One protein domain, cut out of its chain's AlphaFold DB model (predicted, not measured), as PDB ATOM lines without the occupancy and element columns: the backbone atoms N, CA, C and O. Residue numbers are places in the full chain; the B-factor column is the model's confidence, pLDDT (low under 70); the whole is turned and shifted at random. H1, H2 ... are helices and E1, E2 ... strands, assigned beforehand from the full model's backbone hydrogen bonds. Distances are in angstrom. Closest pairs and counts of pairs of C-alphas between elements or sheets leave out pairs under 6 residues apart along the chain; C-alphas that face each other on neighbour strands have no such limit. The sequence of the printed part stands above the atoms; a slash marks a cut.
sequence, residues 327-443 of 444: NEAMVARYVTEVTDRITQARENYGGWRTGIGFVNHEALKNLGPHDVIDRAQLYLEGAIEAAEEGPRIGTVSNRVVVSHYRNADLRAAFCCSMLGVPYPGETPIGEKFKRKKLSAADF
ATOM      1  N   ASN A 327     152.591 137.093 104.572       66.31
ATOM      2  CA  ASN A 327     151.562 136.394 105.354       66.31
ATOM      3  C   ASN A 327     150.136 136.892 105.078       66.31
ATOM      4  O   ASN A 327     149.237 136.070 104.950       66.31
ATOM      5  N   GLU A 328     149.919 138.199 104.936       69.38
ATOM      6  CA  GLU A 328     148.587 138.768 104.660       69.38
ATOM      7  C   GLU A 328     148.069 138.391 103.269       69.38
ATOM      8  O   GLU A 328     146.916 137.994 103.130       69.38
ATOM      9  N   ALA A 329     148.933 138.399 102.250       68.06
ATOM     10  CA  ALA A 329     148.570 137.947 100.908       68.06
ATOM     11  C   ALA A 329     148.219 136.446 100.886       68.06
ATOM     12  O   ALA A 329     147.273 136.036 100.209       68.06
ATOM     13  N   MET A 330     148.942 135.626 101.661       71.44
ATOM     14  CA  MET A 330     148.614 134.206 101.845       71.44
ATOM     15  C   MET A 330     147.275 134.014 102.570       71.44
ATOM     16  O   MET A 330     146.480 133.169 102.161       71.44
ATOM     17  N   VAL A 331     146.999 134.813 103.604       71.81
ATOM     18  CA  VAL A 331     145.716 134.795 104.324       71.81
ATOM     19  C   VAL A 331     144.576 135.227 103.406       71.81
ATOM     20  O   VAL A 331     143.581 134.523 103.329       71.81
ATOM     21  N   ALA A 332     144.725 136.309 102.645       75.25
ATOM     22  CA  ALA A 332     143.705 136.773 101.706       75.25
ATOM     23  C   ALA A 332     143.372 135.735 100.635       75.25
ATOM     24  O   ALA A 332     142.201 135.515 100.315       75.25
ATOM     25  N   ARG A 333     144.396 135.057 100.107       75.50
ATOM     26  CA  ARG A 333     144.201 133.942  99.181       75.50
ATOM     27  C   ARG A 333     143.420 132.806  99.843       75.50
ATOM     28  O   ARG A 333     142.448 132.340  99.263       75.50
ATOM     29  N   TYR A 334     143.809 132.403 101.052       80.00
ATOM     30  CA  TYR A 334     143.106 131.367 101.810       80.00
ATOM     31  C   TYR A 334     141.636 131.724 102.059       80.00
ATOM     32  O   TYR A 334     140.756 130.913 101.781       80.00
ATOM     33  N   VAL A 335     141.372 132.946 102.525       81.56
ATOM     34  CA  VAL A 335     140.023 133.472 102.752       81.56
ATOM     35  C   VAL A 335     139.197 133.409 101.468       81.56
ATOM     36  O   VAL A 335     138.097 132.870 101.473       81.56
ATOM     37  N   THR A 336     139.754 133.871 100.347       80.69
ATOM     38  CA  THR A 336     139.076 133.823  99.042       80.69
ATOM     39  C   THR A 336     138.754 132.390  98.627       80.69
ATOM     40  O   THR A 336     137.630 132.096  98.242       80.69
ATOM     41  N   GLU A 337     139.718 131.473  98.734       82.94
ATOM     42  CA  GLU A 337     139.522 130.070  98.360       82.94
ATOM     43  C   GLU A 337     138.455 129.378  99.226       82.94
ATOM     44  O   GLU A 337     137.677 128.573  98.711       82.94
ATOM     45  N   VAL A 338     138.402 129.677 100.529       84.69
ATOM     46  CA  VAL A 338     137.347 129.194 101.437       84.69
ATOM     47  C   VAL A 338     135.988 129.744 101.018       84.69
ATOM     48  O   VAL A 338     135.040 128.983 100.824       84.69
ATOM     49  N   THR A 339     135.889 131.059 100.846       87.12
ATOM     50  CA  THR A 339     134.620 131.707 100.522       87.12
ATOM     51  C   THR A 339     134.083 131.258  99.164       87.12
ATOM     52  O   THR A 339     132.876 131.051  99.015       87.12
ATOM     53  N   ASP A 340     134.967 131.001  98.202       85.25
ATOM     54  CA  ASP A 340     134.626 130.405  96.911       85.25
ATOM     55  C   ASP A 340     133.992 129.021  97.074       85.25
ATOM     56  O   ASP A 340     132.952 128.752  96.470       85.25
ATOM     57  N   ARG A 341     134.567 128.152  97.916       91.25
ATOM     58  CA  ARG A 341     134.000 126.821  98.187       91.25
ATOM     59  C   ARG A 341     132.653 126.906  98.898       91.25
ATOM     60  O   ARG A 341     131.720 126.215  98.500       91.25
ATOM     61  N   ILE A 342     132.522 127.753  99.918       90.56
ATOM     62  CA  ILE A 342     131.253 127.948 100.642       90.56
ATOM     63  C   ILE A 342     130.167 128.457  99.688       90.56
ATOM     64  O   ILE A 342     129.060 127.919  99.660       90.56
ATOM     65  N   THR A 343     130.499 129.448  98.856       89.06
ATOM     66  CA  THR A 343     129.580 129.993  97.849       89.06
ATOM     67  C   THR A 343     129.185 128.916  96.843       89.06
ATOM     68  O   THR A 343     128.003 128.751  96.556       89.06
ATOM     69  N   GLN A 344     130.144 128.126  96.361       88.81
ATOM     70  CA  GLN A 344     129.876 127.034  95.430       88.81
ATOM     71  C   GLN A 344     128.968 125.958  96.049       88.81
ATOM     72  O   GLN A 344     128.032 125.502  95.393       88.81
ATOM     73  N   ALA A 345     129.183 125.596  97.317       90.38
ATOM     74  CA  ALA A 345     128.323 124.665  98.043       90.38
ATOM     75  C   ALA A 345     126.902 125.219  98.222       90.38
ATOM     76  O   ALA A 345     125.933 124.487  98.038       90.38
ATOM     77  N   ARG A 346     126.754 126.522  98.498       89.75
ATOM     78  CA  ARG A 346     125.447 127.199  98.521       89.75
ATOM     79  C   ARG A 346     124.743 127.119  97.174       89.75
ATOM     80  O   ARG A 346     123.565 126.786  97.126       89.75
ATOM     81  N   GLU A 347     125.449 127.434  96.093       86.56
ATOM     82  CA  GLU A 347     124.885 127.386  94.742       86.56
ATOM     83  C   GLU A 347     124.440 125.975  94.358       86.56
ATOM     84  O   GLU A 347     123.456 125.819  93.634       86.56
ATOM     85  N   ASN A 348     125.168 124.963  94.833       88.12
ATOM     86  CA  ASN A 348     124.885 123.579  94.506       88.12
ATOM     87  C   ASN A 348     123.805 122.957  95.393       88.12
ATOM     88  O   ASN A 348     123.034 122.137  94.902       88.12
ATOM     89  N   TYR A 349     123.763 123.302  96.680       87.50
ATOM     90  CA  TYR A 349     123.028 122.539  97.696       87.50
ATOM     91  C   TYR A 349     122.156 123.394  98.619       87.50
ATOM     92  O   TYR A 349     121.548 122.847  99.535       87.50
ATOM     93  N   GLY A 350     122.107 124.713  98.437       83.81
ATOM     94  CA  GLY A 350     121.406 125.626  99.338       83.81
ATOM     95  C   GLY A 350     119.880 125.567  99.221       83.81
ATOM     96  O   GLY A 350     119.323 125.620  98.126       83.81
ATOM     97  N   GLY A 351     119.200 125.514 100.368       77.00
ATOM     98  CA  GLY A 351     117.769 125.792 100.503       77.00
ATOM     99  C   GLY A 351     117.477 127.281 100.739       77.00
ATOM    100  O   GLY A 351     118.377 128.081 100.988       77.00
ATOM    101  N   TRP A 352     116.200 127.669 100.686       72.56
ATOM    102  CA  TRP A 352     115.767 129.035 101.000       72.56
ATOM    103  C   TRP A 352     115.231 129.120 102.430       72.56
ATOM    104  O   TRP A 352     114.247 128.457 102.754       72.56
ATOM    105  N   ARG A 353     115.819 129.955 103.293       66.62
ATOM    106  CA  ARG A 353     115.310 130.129 104.660       66.62
ATOM    107  C   ARG A 353     114.054 130.997 104.691       66.62
ATOM    108  O   ARG A 353     113.970 132.058 104.077       66.62
ATOM    109  N   THR A 354     113.068 130.546 105.454       65.12
ATOM    110  CA  THR A 354     111.851 131.286 105.798       65.12
ATOM    111  C   THR A 354     111.762 131.452 107.311       65.12
ATOM    112  O   THR A 354     112.478 130.791 108.064       65.12
ATOM    113  N   GLY A 355     110.827 132.280 107.783       51.44
ATOM    114  CA  GLY A 355     110.561 132.439 109.217       51.44
ATOM    115  C   GLY A 355     110.080 131.167 109.933       51.44
ATOM    116  O   GLY A 355     109.926 131.205 111.146       51.44
ATOM    117  N   ILE A 356     109.839 130.061 109.210       55.56
ATOM    118  CA  ILE A 356     109.412 128.765 109.758       55.56
ATOM    119  C   ILE A 356     110.337 127.587 109.367       55.56
ATOM    120  O   ILE A 356     109.947 126.432 109.531       55.56
ATOM    121  N   GLY A 357     111.557 127.855 108.887       60.12
ATOM    122  CA  GLY A 357     112.540 126.827 108.501       60.12
ATOM    123  C   GLY A 357     112.976 126.938 107.039       60.12
ATOM    124  O   GLY A 357     112.675 127.933 106.372       60.12
ATOM    125  N   PHE A 358     113.687 125.931 106.526       67.69
ATOM    126  CA  PHE A 358     114.131 125.924 105.132       67.69
ATOM    127  C   PHE A 358     113.045 125.401 104.192       67.69
ATOM    128  O   PHE A 358     112.459 124.338 104.379       67.69
ATOM    129  N   VAL A 359     112.812 126.150 103.122       72.44
ATOM    130  CA  VAL A 359     112.158 125.657 101.916       72.44
ATOM    131  C   VAL A 359     113.247 125.040 101.052       72.44
ATOM    132  O   VAL A 359     113.996 125.726 100.355       72.44
ATOM    133  N   ASN A 360     113.347 123.719 101.141       76.12
ATOM    134  CA  ASN A 360     114.310 122.943 100.378       76.12
ATOM    135  C   ASN A 360     113.764 122.615  98.987       76.12
ATOM    136  O   ASN A 360     112.584 122.277  98.828       76.12
ATOM    137  N   HIS A 361     114.644 122.658  97.987       71.69
ATOM    138  CA  HIS A 361     114.334 122.160  96.652       71.69
ATOM    139  C   HIS A 361     113.945 120.673  96.724       71.69
ATOM    140  O   HIS A 361     114.490 119.927  97.537       71.69
ATOM    141  N   GLU A 362     113.033 120.212  95.863       77.44
ATOM    142  CA  GLU A 362     112.555 118.815  95.879       77.44
ATOM    143  C   GLU A 362     113.709 117.805  95.785       77.44
ATOM    144  O   GLU A 362     113.717 116.763  96.432       77.44
ATOM    145  N   ALA A 363     114.744 118.171  95.034       77.12
ATOM    146  CA  ALA A 363     115.953 117.380  94.881       77.12
ATOM    147  C   ALA A 363     116.751 117.206  96.194       77.12
ATOM    148  O   ALA A 363     117.309 116.135  96.406       77.12
ATOM    149  N   LEU A 364     116.747 118.194  97.102       81.88
ATOM    150  CA  LEU A 364     117.344 118.057  98.437       81.88
ATOM    151  C   LEU A 364     116.517 117.126  99.328       81.88
ATOM    152  O   LEU A 364     117.092 116.328 100.057       81.88
ATOM    153  N   LYS A 365     115.180 117.169  99.235       79.56
ATOM    154  CA  LYS A 365     114.281 116.301 100.027       79.56
ATOM    155  C   LYS A 365     114.507 114.810  99.771       79.56
ATOM    156  O   LYS A 365     114.231 113.993 100.640       79.56
ATOM    157  N   ASN A 366     115.037 114.460  98.600       82.25
ATOM    158  CA  ASN A 366     115.377 113.083  98.251       82.25
ATOM    159  C   ASN A 366     116.692 112.594  98.885       82.25
ATOM    160  O   ASN A 366     116.999 111.410  98.773       82.25
ATOM    161  N   LEU A 367     117.466 113.472  99.536       81.56
ATOM    162  CA  LEU A 367     118.735 113.118 100.181       81.56
ATOM    163  C   LEU A 367     118.559 112.565 101.601       81.56
ATOM    164  O   LEU A 367     119.472 111.932 102.124       81.56
ATOM    165  N   GLY A 368     117.402 112.766 102.237       81.50
ATOM    166  CA  GLY A 368     117.162 112.254 103.584       81.50
ATOM    167  C   GLY A 368     115.919 112.824 104.271       81.50
ATOM    168  O   GLY A 368     115.107 113.503 103.644       81.50
ATOM    169  N   PRO A 369     115.746 112.544 105.573       80.00
ATOM    170  CA  PRO A 369     114.663 113.109 106.373       80.00
ATOM    171  C   PRO A 369     114.694 114.645 106.392       80.00
ATOM    172  O   PRO A 369     115.761 115.255 106.467       80.00
ATOM    173  N   HIS A 370     113.519 115.279 106.366       75.88
ATOM    174  CA  HIS A 370     113.399 116.742 106.289       75.88
ATOM    175  C   HIS A 370     114.103 117.462 107.448       75.88
ATOM    176  O   HIS A 370     114.727 118.496 107.246       75.88
ATOM    177  N   ASP A 371     114.039 116.908 108.659       71.44
ATOM    178  CA  ASP A 371     114.675 117.479 109.846       71.44
ATOM    179  C   ASP A 371     116.210 117.408 109.774       71.44
ATOM    180  O   ASP A 371     116.892 118.333 110.209       71.44
ATOM    181  N   VAL A 372     116.755 116.332 109.197       75.25
ATOM    182  CA  VAL A 372     118.194 116.170 108.949       75.25
ATOM    183  C   VAL A 372     118.660 117.194 107.918       75.25
ATOM    184  O   VAL A 372     119.673 117.856 108.136       75.25
ATOM    185  N   ILE A 373     117.897 117.366 106.835       80.94
ATOM    186  CA  ILE A 373     118.205 118.341 105.786       80.94
ATOM    187  C   ILE A 373     118.169 119.762 106.349       80.94
ATOM    188  O   ILE A 373     119.143 120.490 106.186       80.94
ATOM    189  N   ASP A 374     117.107 120.147 107.060       76.25
ATOM    190  CA  ASP A 374     116.984 121.488 107.643       76.25
ATOM    191  C   ASP A 374     118.130 121.797 108.609       76.25
ATOM    192  O   ASP A 374     118.708 122.884 108.568       76.25
ATOM    193  N   ARG A 375     118.500 120.830 109.462       75.75
ATOM    194  CA  ARG A 375     119.654 120.988 110.354       75.75
ATOM    195  C   ARG A 375     120.947 121.147 109.569       75.75
ATOM    196  O   ARG A 375     121.729 122.024 109.907       75.75
ATOM    197  N   ALA A 376     121.177 120.350 108.528       80.75
ATOM    198  CA  ALA A 376     122.381 120.473 107.707       80.75
ATOM    199  C   ALA A 376     122.440 121.844 107.010       80.75
ATOM    200  O   ALA A 376     123.490 122.485 106.986       80.75
ATOM    201  N   GLN A 377     121.305 122.344 106.521       83.81
ATOM    202  CA  GLN A 377     121.215 123.662 105.893       83.81
ATOM    203  C   GLN A 377     121.537 124.811 106.861       83.81
ATOM    204  O   GLN A 377     122.189 125.762 106.439       83.81
ATOM    205  N   LEU A 378     121.208 124.699 108.158       76.81
ATOM    206  CA  LEU A 378     121.640 125.685 109.168       76.81
ATOM    207  C   LEU A 378     123.169 125.806 109.253       76.81
ATOM    208  O   LEU A 378     123.684 126.907 109.428       76.81
ATOM    209  N   TYR A 379     123.907 124.703 109.097       79.12
ATOM    210  CA  TYR A 379     125.374 124.743 109.092       79.12
ATOM    211  C   TYR A 379     125.914 125.463 107.857       79.12
ATOM    212  O   TYR A 379     126.853 126.250 107.967       79.12
ATOM    213  N   LEU A 380     125.324 125.220 106.683       84.75
ATOM    214  CA  LEU A 380     125.724 125.909 105.456       84.75
ATOM    215  C   LEU A 380     125.393 127.403 105.518       84.75
ATOM    216  O   LEU A 380     126.215 128.222 105.123       84.75
ATOM    217  N   GLU A 381     124.237 127.770 106.061       79.88
ATOM    218  CA  GLU A 381     123.874 129.170 106.278       79.88
ATOM    219  C   GLU A 381     124.799 129.859 107.279       79.88
ATOM    220  O   GLU A 381     125.365 130.899 106.960       79.88
ATOM    221  N   GLY A 382     125.073 129.232 108.424       75.50
ATOM    222  CA  GLY A 382     126.035 129.766 109.386       75.50
ATOM    223  C   GLY A 382     127.470 129.825 108.845       75.50
ATOM    224  O   GLY A 382     128.282 130.590 109.359       75.50
ATOM    225  N   ALA A 383     127.825 129.022 107.836       82.62
ATOM    226  CA  ALA A 383     129.098 129.146 107.123       82.62
ATOM    227  C   ALA A 383     129.118 130.368 106.197       82.62
ATOM    228  O   ALA A 383     130.135 131.048 106.099       82.62
ATOM    229  N   ILE A 384     127.999 130.636 105.520       83.25
ATOM    230  CA  ILE A 384     127.813 131.792 104.640       83.25
ATOM    231  C   ILE A 384     127.857 133.089 105.447       83.25
ATOM    232  O   ILE A 384     128.597 133.989 105.073       83.25
ATOM    233  N   GLU A 385     127.098 133.172 106.542       76.44
ATOM    234  CA  GLU A 385     127.091 134.332 107.445       76.44
ATOM    235  C   GLU A 385     128.501 134.592 107.978       76.44
ATOM    236  O   GLU A 385     129.038 135.682 107.809       76.44
ATOM    237  N   ALA A 386     129.180 133.551 108.478       73.81
ATOM    238  CA  ALA A 386     130.565 133.674 108.918       73.81
ATOM    239  C   ALA A 386     131.499 134.144 107.789       73.81
ATOM    240  O   ALA A 386     132.389 134.956 108.029       73.81
ATOM    241  N   ALA A 387     131.329 133.658 106.558       82.56
ATOM    242  CA  ALA A 387     132.139 134.110 105.430       82.56
ATOM    243  C   ALA A 387     131.825 135.555 105.003       82.56
ATOM    244  O   ALA A 387     132.687 136.185 104.411       82.56
ATOM    245  N   GLU A 388     130.630 136.077 105.280       78.12
ATOM    246  CA  GLU A 388     130.209 137.449 104.955       78.12
ATOM    247  C   GLU A 388     130.613 138.464 106.031       78.12
ATOM    248  O   GLU A 388     131.009 139.582 105.708       78.12
ATOM    249  N   GLU A 389     130.547 138.064 107.299       73.69
ATOM    250  CA  GLU A 389     130.751 138.918 108.477       73.69
ATOM    251  C   GLU A 389     132.130 138.700 109.125       73.69
ATOM    252  O   GLU A 389     132.409 139.156 110.235       73.69
ATOM    253  N   GLY A 390     133.018 137.970 108.446       69.81
ATOM    254  CA  GLY A 390     134.317 137.602 108.989       69.81
ATOM    255  C   GLY A 390     135.246 138.791 109.272       69.81
ATOM    256  O   GLY A 390     135.124 139.859 108.669       69.81
ATOM    257  N   PRO A 391     136.227 138.617 110.177       66.94
ATOM    258  CA  PRO A 391     137.151 139.679 110.548       66.94
ATOM    259  C   PRO A 391     138.015 140.100 109.356       66.94
ATOM    260  O   PRO A 391     138.535 139.254 108.623       66.94
ATOM    261  N   ARG A 392     138.222 141.413 109.214       70.25
ATOM    262  CA  ARG A 392     139.071 141.975 108.160       70.25
ATOM    263  C   ARG A 392     140.550 141.738 108.444       70.25
ATOM    264  O   ARG A 392     141.008 141.845 109.589       70.25
ATOM    265  N   ILE A 393     141.314 141.444 107.403       68.31
ATOM    266  CA  ILE A 393     142.768 141.295 107.465       68.31
ATOM    267  C   ILE A 393     143.379 142.607 107.975       68.31
ATOM    268  O   ILE A 393     142.947 143.695 107.615       68.31
ATOM    269  N   GLY A 394     144.342 142.507 108.893       61.19
ATOM    270  CA  GLY A 394     144.969 143.668 109.536       61.19
ATOM    271  C   GLY A 394     144.205 144.247 110.736       61.19
ATOM    272  O   GLY A 394     144.805 144.966 111.531       61.19
ATOM    273  N   THR A 395     142.927 143.895 110.946       55.91
ATOM    274  CA  THR A 395     142.169 144.330 112.145       55.91
ATOM    275  C   THR A 395     142.388 143.428 113.360       55.91
ATOM    276  O   THR A 395     142.318 143.876 114.504       55.91
ATOM    277  N   VAL A 396     142.692 142.154 113.114       57.78
ATOM    278  CA  VAL A 396     143.033 141.138 114.116       57.78
ATOM    279  C   VAL A 396     144.229 140.325 113.626       57.78
ATOM    280  O   VAL A 396     144.638 140.427 112.470       57.78
ATOM    281  N   SER A 397     144.807 139.485 114.490       60.38
ATOM    282  CA  SER A 397     145.928 138.636 114.070       60.38
ATOM    283  C   SER A 397     145.538 137.701 112.913       60.38
ATOM    284  O   SER A 397     144.452 137.118 112.913       60.38
ATOM    285  N   ASN A 398     146.467 137.457 111.983       61.22
ATOM    286  CA  ASN A 398     146.291 136.508 110.872       61.22
ATOM    287  C   ASN A 398     145.813 135.122 111.333       61.22
ATOM    288  O   ASN A 398     145.027 134.464 110.657       61.22
ATOM    289  N   ARG A 399     146.243 134.692 112.524       59.47
ATOM    290  CA  ARG A 399     145.808 133.433 113.135       59.47
ATOM    291  C   ARG A 399     144.309 133.417 113.444       59.47
ATOM    292  O   ARG A 399     143.679 132.375 113.266       59.47
ATOM    293  N   VAL A 400     143.750 134.529 113.918       59.75
ATOM    294  CA  VAL A 400     142.311 134.662 114.199       59.75
ATOM    295  C   VAL A 400     141.522 134.623 112.892       59.75
ATOM    296  O   VAL A 400     140.589 133.833 112.797       59.75
ATOM    297  N   VAL A 401     141.959 135.360 111.863       65.75
ATOM    298  CA  VAL A 401     141.326 135.331 110.531       65.75
ATOM    299  C   VAL A 401     141.313 133.908 109.963       65.75
ATOM    300  O   VAL A 401     140.265 133.379 109.615       65.75
ATOM    301  N   VAL A 402     142.456 133.219 109.936       69.19
ATOM    302  CA  VAL A 402     142.527 131.848 109.397       69.19
ATOM    303  C   VAL A 402     141.641 130.882 110.178       69.19
ATOM    304  O   VAL A 402     140.962 130.055 109.573       69.19
ATOM    305  N   SER A 403     141.623 130.996 111.509       64.62
ATOM    306  CA  SER A 403     140.784 130.162 112.380       64.62
ATOM    307  C   SER A 403     139.294 130.361 112.095       64.62
ATOM    308  O   SER A 403     138.556 129.382 112.004       64.62
ATOM    309  N   HIS A 404     138.873 131.615 111.914       72.88
ATOM    310  CA  HIS A 404     137.507 131.989 111.554       72.88
ATOM    311  C   HIS A 404     137.071 131.324 110.249       72.88
ATOM    312  O   HIS A 404     136.120 130.545 110.224       72.88
ATOM    313  N   TYR A 405     137.821 131.560 109.168       77.19
ATOM    314  CA  TYR A 405     137.470 131.014 107.856       77.19
ATOM    315  C   TYR A 405     137.615 129.493 107.811       77.19
ATOM    316  O   TYR A 405     136.838 128.826 107.139       77.19
ATOM    317  N   ARG A 406     138.535 128.904 108.587       75.62
ATOM    318  CA  ARG A 406     138.593 127.446 108.745       75.62
ATOM    319  C   ARG A 406     137.305 126.880 109.343       75.62
ATOM    320  O   ARG A 406     136.853 125.833 108.892       75.62
ATOM    321  N   ASN A 407     136.728 127.549 110.339       73.44
ATOM    322  CA  ASN A 407     135.462 127.129 110.937       73.44
ATOM    323  C   ASN A 407     134.312 127.228 109.923       73.44
ATOM    324  O   ASN A 407     133.551 126.276 109.769       73.44
ATOM    325  N   ALA A 408     134.245 128.325 109.165       79.38
ATOM    326  CA  ALA A 408     133.257 128.485 108.100       79.38
ATOM    327  C   ALA A 408     133.360 127.364 107.039       79.38
ATOM    328  O   ALA A 408     132.358 126.729 106.708       79.38
ATOM    329  N   ASP A 409     134.575 127.045 106.573       83.81
ATOM    330  CA  ASP A 409     134.862 125.951 105.622       83.81
ATOM    331  C   ASP A 409     134.388 124.593 106.180       83.81
ATOM    332  O   ASP A 409     133.711 123.819 105.504       83.81
ATOM    333  N   LEU A 410     134.678 124.333 107.462       77.19
ATOM    334  CA  LEU A 410     134.273 123.124 108.185       77.19
ATOM    335  C   LEU A 410     132.750 122.980 108.293       77.19
ATOM    336  O   LEU A 410     132.230 121.893 108.048       77.19
ATOM    337  N   ARG A 411     132.024 124.052 108.627       79.44
ATOM    338  CA  ARG A 411     130.554 124.038 108.708       79.44
ATOM    339  C   ARG A 411     129.917 123.690 107.362       79.44
ATOM    340  O   ARG A 411     129.039 122.829 107.299       79.44
ATOM    341  N   ALA A 412     130.393 124.307 106.280       85.88
ATOM    342  CA  ALA A 412     129.894 124.022 104.936       85.88
ATOM    343  C   ALA A 412     130.210 122.580 104.501       85.88
ATOM    344  O   ALA A 412     129.343 121.885 103.963       85.88
ATOM    345  N   ALA A 413     131.422 122.100 104.789       83.19
ATOM    346  CA  ALA A 413     131.818 120.722 104.524       83.19
ATOM    347  C   ALA A 413     130.994 119.707 105.330       83.19
ATOM    348  O   ALA A 413     130.598 118.670 104.800       83.19
ATOM    349  N   PHE A 414     130.685 120.016 106.590       79.94
ATOM    350  CA  PHE A 414     129.843 119.178 107.435       79.94
ATOM    351  C   PHE A 414     128.419 119.072 106.912       79.94
ATOM    352  O   PHE A 414     127.899 117.963 106.829       79.94
ATOM    353  N   CYS A 415     127.819 120.186 106.482       84.75
ATOM    354  CA  CYS A 415     126.530 120.154 105.793       84.75
ATOM    355  C   CYS A 415     126.562 119.168 104.614       84.75
ATOM    356  O   CYS A 415     125.735 118.261 104.547       84.75
ATOM    357  N   CYS A 416     127.569 119.278 103.741       85.62
ATOM    358  CA  CYS A 416     127.707 118.388 102.588       85.62
ATOM    359  C   CYS A 416     127.865 116.918 103.007       85.62
ATOM    360  O   CYS A 416     127.200 116.043 102.456       85.62
ATOM    361  N   SER A 417     128.667 116.648 104.041       82.81
ATOM    362  CA  SER A 417     128.824 115.304 104.604       82.81
ATOM    363  C   SER A 417     127.508 114.740 105.143       82.81
ATOM    364  O   SER A 417     127.208 113.573 104.900       82.81
ATOM    365  N   MET A 418     126.712 115.549 105.848       79.94
ATOM    366  CA  MET A 418     125.420 115.125 106.399       79.94
ATOM    367  C   MET A 418     124.367 114.875 105.318       79.94
ATOM    368  O   MET A 418     123.496 114.028 105.494       79.94
ATOM    369  N   LEU A 419     124.466 115.583 104.194       84.75
ATOM    370  CA  LEU A 419     123.629 115.372 103.014       84.75
ATOM    371  C   LEU A 419     124.143 114.240 102.105       84.75
ATOM    372  O   LEU A 419     123.472 113.890 101.136       84.75
ATOM    373  N   GLY A 420     125.327 113.677 102.383       83.75
ATOM    374  CA  GLY A 420     125.951 112.648 101.549       83.75
ATOM    375  C   GLY A 420     126.422 113.152 100.179       83.75
ATOM    376  O   GLY A 420     126.452 112.380  99.222       83.75
ATOM    377  N   VAL A 421     126.773 114.438 100.066       86.12
ATOM    378  CA  VAL A 421     127.196 115.095  98.814       86.12
ATOM    379  C   VAL A 421     128.653 115.578  98.896       86.12
ATOM    380  O   VAL A 421     129.157 115.842  99.991       86.12
ATOM    381  N   PRO A 422     129.373 115.694  97.762       88.44
ATOM    382  CA  PRO A 422     130.751 116.186  97.769       88.44
ATOM    383  C   PRO A 422     130.826 117.676  98.129       88.44
ATOM    384  O   PRO A 422     129.983 118.459  97.713       88.44
ATOM    385  N   TYR A 423     131.879 118.092  98.837       86.94
ATOM    386  CA  TYR A 423     132.157 119.504  99.131       86.94
ATOM    387  C   TYR A 423     133.264 120.060  98.213       86.94
ATOM    388  O   TYR A 423     134.299 119.407  98.077       86.94
ATOM    389  N   PRO A 424     133.101 121.246  97.590       89.56
ATOM    390  CA  PRO A 424     131.883 122.065  97.520       89.56
ATOM    391  C   PRO A 424     130.878 121.585  96.460       89.56
ATOM    392  O   PRO A 424     129.823 122.196  96.278       89.56
ATOM    393  N   GLY A 425     131.221 120.513  95.743       83.50
ATOM    394  CA  GLY A 425     130.429 119.986  94.644       83.50
ATOM    395  C   GLY A 425     130.684 120.687  93.317       83.50
ATOM    396  O   GLY A 425     131.045 121.860  93.270       83.50
ATOM    397  N   GLU A 426     130.454 119.967  92.223       83.06
ATOM    398  CA  GLU A 426     130.536 120.519  90.860       83.06
ATOM    399  C   GLU A 426     129.163 120.623  90.189       83.06
ATOM    400  O   GLU A 426     128.978 121.383  89.239       83.06
ATOM    401  N   THR A 427     128.191 119.844  90.669       80.31
ATOM    402  CA  THR A 427     126.865 119.727  90.063       80.31
ATOM    403  C   THR A 427     125.796 120.214  91.038       80.31
ATOM    404  O   THR A 427     125.677 119.645  92.127       80.31
ATOM    405  N   PRO A 428     124.995 121.223  90.653       83.25
ATOM    406  CA  PRO A 428     123.878 121.676  91.461       83.25
ATOM    407  C   PRO A 428     122.773 120.634  91.591       83.25
ATOM    408  O   PRO A 428     122.439 119.926  90.639       83.25
ATOM    409  N   ILE A 429     122.154 120.610  92.763       77.38
ATOM    410  CA  ILE A 429     120.964 119.837  93.088       77.38
ATOM    411  C   ILE A 429     119.789 120.824  93.120       77.38
ATOM    412  O   ILE A 429     119.423 121.358  94.160       77.38
ATOM    413  N   GLY A 430     119.195 121.078  91.950       68.00
ATOM    414  CA  GLY A 430     118.055 121.991  91.791       68.00
ATOM    415  C   GLY A 430     118.391 123.329  91.126       68.00
ATOM    416  O   GLY A 430     119.373 123.444  90.389       68.00
ATOM    417  N   GLU A 431     117.528 124.329  91.326       63.66
ATOM    418  CA  GLU A 431     117.722 125.681  90.789       63.66
ATOM    419  C   GLU A 431     118.887 126.417  91.466       63.66
ATOM    420  O   GLU A 431     119.058 126.373  92.682       63.66
ATOM    421  N   LYS A 432     119.686 127.136  90.669       62.62
ATOM    422  CA  LYS A 432     120.861 127.862  91.167       62.62
ATOM    423  C   LYS A 432     120.458 129.084  91.981       62.62
ATOM    424  O   LYS A 432     119.848 130.013  91.447       62.62
ATOM    425  N   PHE A 433     120.932 129.151  93.218       58.16
ATOM    426  CA  PHE A 433     120.847 130.358  94.028       58.16
ATOM    427  C   PHE A 433     122.081 131.242  93.830       58.16
ATOM    428  O   PHE A 433     123.156 130.904  94.306       58.16
ATOM    429  N   LYS A 434     121.952 132.384  93.144       55.06
ATOM    430  CA  LYS A 434     123.086 133.295  92.901       55.06
ATOM    431  C   LYS A 434     123.141 134.408  93.947       55.06
ATOM    432  O   LYS A 434     122.214 135.209  94.035       55.06
ATOM    433  N   ARG A 435     124.259 134.519  94.671       58.12
ATOM    434  CA  ARG A 435     124.613 135.697  95.487       58.12
ATOM    435  C   ARG A 435     125.910 136.321  94.960       58.12
ATOM    436  O   ARG A 435     126.638 135.675  94.210       58.12
ATOM    437  N   LYS A 436     126.188 137.588  95.304       52.91
ATOM    438  CA  LYS A 436     127.472 138.241  94.985       52.91
ATOM    439  C   LYS A 436     128.601 137.359  95.529       52.91
ATOM    440  O   LYS A 436     128.638 137.091  96.725       52.91
ATOM    441  N   LYS A 437     129.500 136.927  94.647       58.50
ATOM    442  CA  LYS A 437     130.723 136.229  95.032       58.50
ATOM    443  C   LYS A 437     131.608 137.214  95.797       58.50
ATOM    444  O   LYS A 437     131.960 138.257  95.245       58.50
ATOM    445  N   LEU A 438     131.899 136.910  97.058       48.75
ATOM    446  CA  LEU A 438     132.846 137.691  97.845       48.75
ATOM    447  C   LEU A 438     134.247 137.451  97.292       48.75
ATOM    448  O   LEU A 438     134.614 136.344  96.903       48.75
ATOM    449  N   SER A 439     135.009 138.520  97.224       53.62
ATOM    450  CA  SER A 439     136.370 138.556  96.732       53.62
ATOM    451  C   SER A 439     137.313 138.827  97.890       53.62
ATOM    452  O   SER A 439     136.894 139.302  98.941       53.62
ATOM    453  N   ALA A 440     138.609 138.615  97.670       46.69
ATOM    454  CA  ALA A 440     139.642 139.029  98.612       46.69
ATOM    455  C   ALA A 440     139.429 140.474  99.120       46.69
ATOM    456  O   ALA A 440     139.737 140.754 100.272       46.69
ATOM    457  N   ALA A 441     138.906 141.372  98.273       50.38
ATOM    458  CA  ALA A 441     138.718 142.788  98.584       50.38
ATOM    459  C   ALA A 441     137.637 143.043  99.637       50.38
ATOM    460  O   ALA A 441     137.747 144.005 100.382       50.38
ATOM    461  N   ASP A 442     136.638 142.165  99.751       51.00
ATOM    462  CA  ASP A 442     135.593 142.300 100.770       51.00
ATOM    463  C   ASP A 442     136.145 142.016 102.197       51.00
ATOM    464  O   ASP A 442     135.451 142.252 103.185       51.00
ATOM    465  N   PHE A 443     137.398 141.540 102.307       48.47
ATOM    466  CA  PHE A 443     138.045 141.092 103.548       48.47
ATOM    467  C   PHE A 443     139.241 141.928 104.002       48.47
ATOM    468  O   PHE A 443     139.822 141.617 105.045       48.47
TER     469      PHE A 443
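AT A GLANCE: This is residues 327 to 443 of the 444 residues of the protein "Restriction endonuclease" of Arthrobacter sp. BL-252-APC-1A (UniProt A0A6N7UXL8). Three long helices, H1, H3 and H4, lie side by side as an up-and-down bundle, with the small strand hairpin E1 and E2 and the short helix H2 at the end where H1 stops and H3 starts. From the end of H4 a long stretch without a named element, residues 419 to 439, leads back to the short helix H5, which packs on H1. The printed part has 117 residues, with five named helices and two named strands in the order H1, E1, E2, H2, H3, H4, H5; the sheet, E1 - E2, is antiparallel and the class is mostly helix. The whole is compact, with a radius of gyration of the C-alphas of 14.4 A, and elongated, spanning 44 by 24 by 23 A.

IN THESE COORDINATES: Strand E1 is residues 352 to 354, 6.6 A long, and E2 is residues 357 to 359, 6.7 A. H1, residues 327 to 349, measures 32.6 A from C-alpha 327 at (151.562, 136.394, 105.354) to C-alpha 349 at (123.028, 122.539, 97.696). H3 is residues 370 to 388, 26.7 A, and H4 is residues 398 to 418, 30.2 A. H2, residues 362 to 365, measures 5.1 A; H5, residues 440 to 443, measures 5.6 A and ends with C-alpha 443 at (138.045, 141.092, 103.548).

HOW THE PARTS SIT: E1 and E2 form an antiparallel hairpin, with N 359 and O 352 at 2.7 A and N 354 and O 357 at 2.8 A, within hydrogen-bond range. The closest C-alphas of E2 and H3 are those of Phe 358 and Asp 374, 5.8 A apart. E1 and H3 are near each other, with 6 pairs of C-alphas within 10 A. H3 and H4, a helical hairpin, touch at a shallow tilt of 21 degrees, opposite ways; their closest C-alphas, of Ala 383 and Ala 408, are 4.3 A apart. H1 is the hub. It touches H4 at a shallow tilt of 19 degrees, the same way, closest at the C-alphas of Val 338 and Asp 409, 5.8 A. With residues 339 to 346 alone it touches H3, at a shallow tilt of 31 degrees, opposite ways, closest at the C-alphas of Thr 339 and Ala 387, 6.0 A. H5 touches H1, closest at the C-alphas of Ala 440 and Thr 336, 5.3 A; H1 touches H5 with residues 332 to 336 alone. H2 is close to H3 but not clearly touching, with C-alphas 365 and 373 closest at 7.3 A. In H1 and H4 every O i to N i+4 pair is within hydrogen-bond range, in H3 14 of 15; H2 and H5 are too short for such a pair.

THE WHOLE: The C-alphas farthest apart, of Asn 366 and Gly 394, are 44.0 A apart. The printed part has no cut, and the link from H4 to H5 is long, with 21 residues. Mean pLDDT of the printed part is 74.4, with 36 residues under 70, among them residues 393 to 403 and 430 to 443.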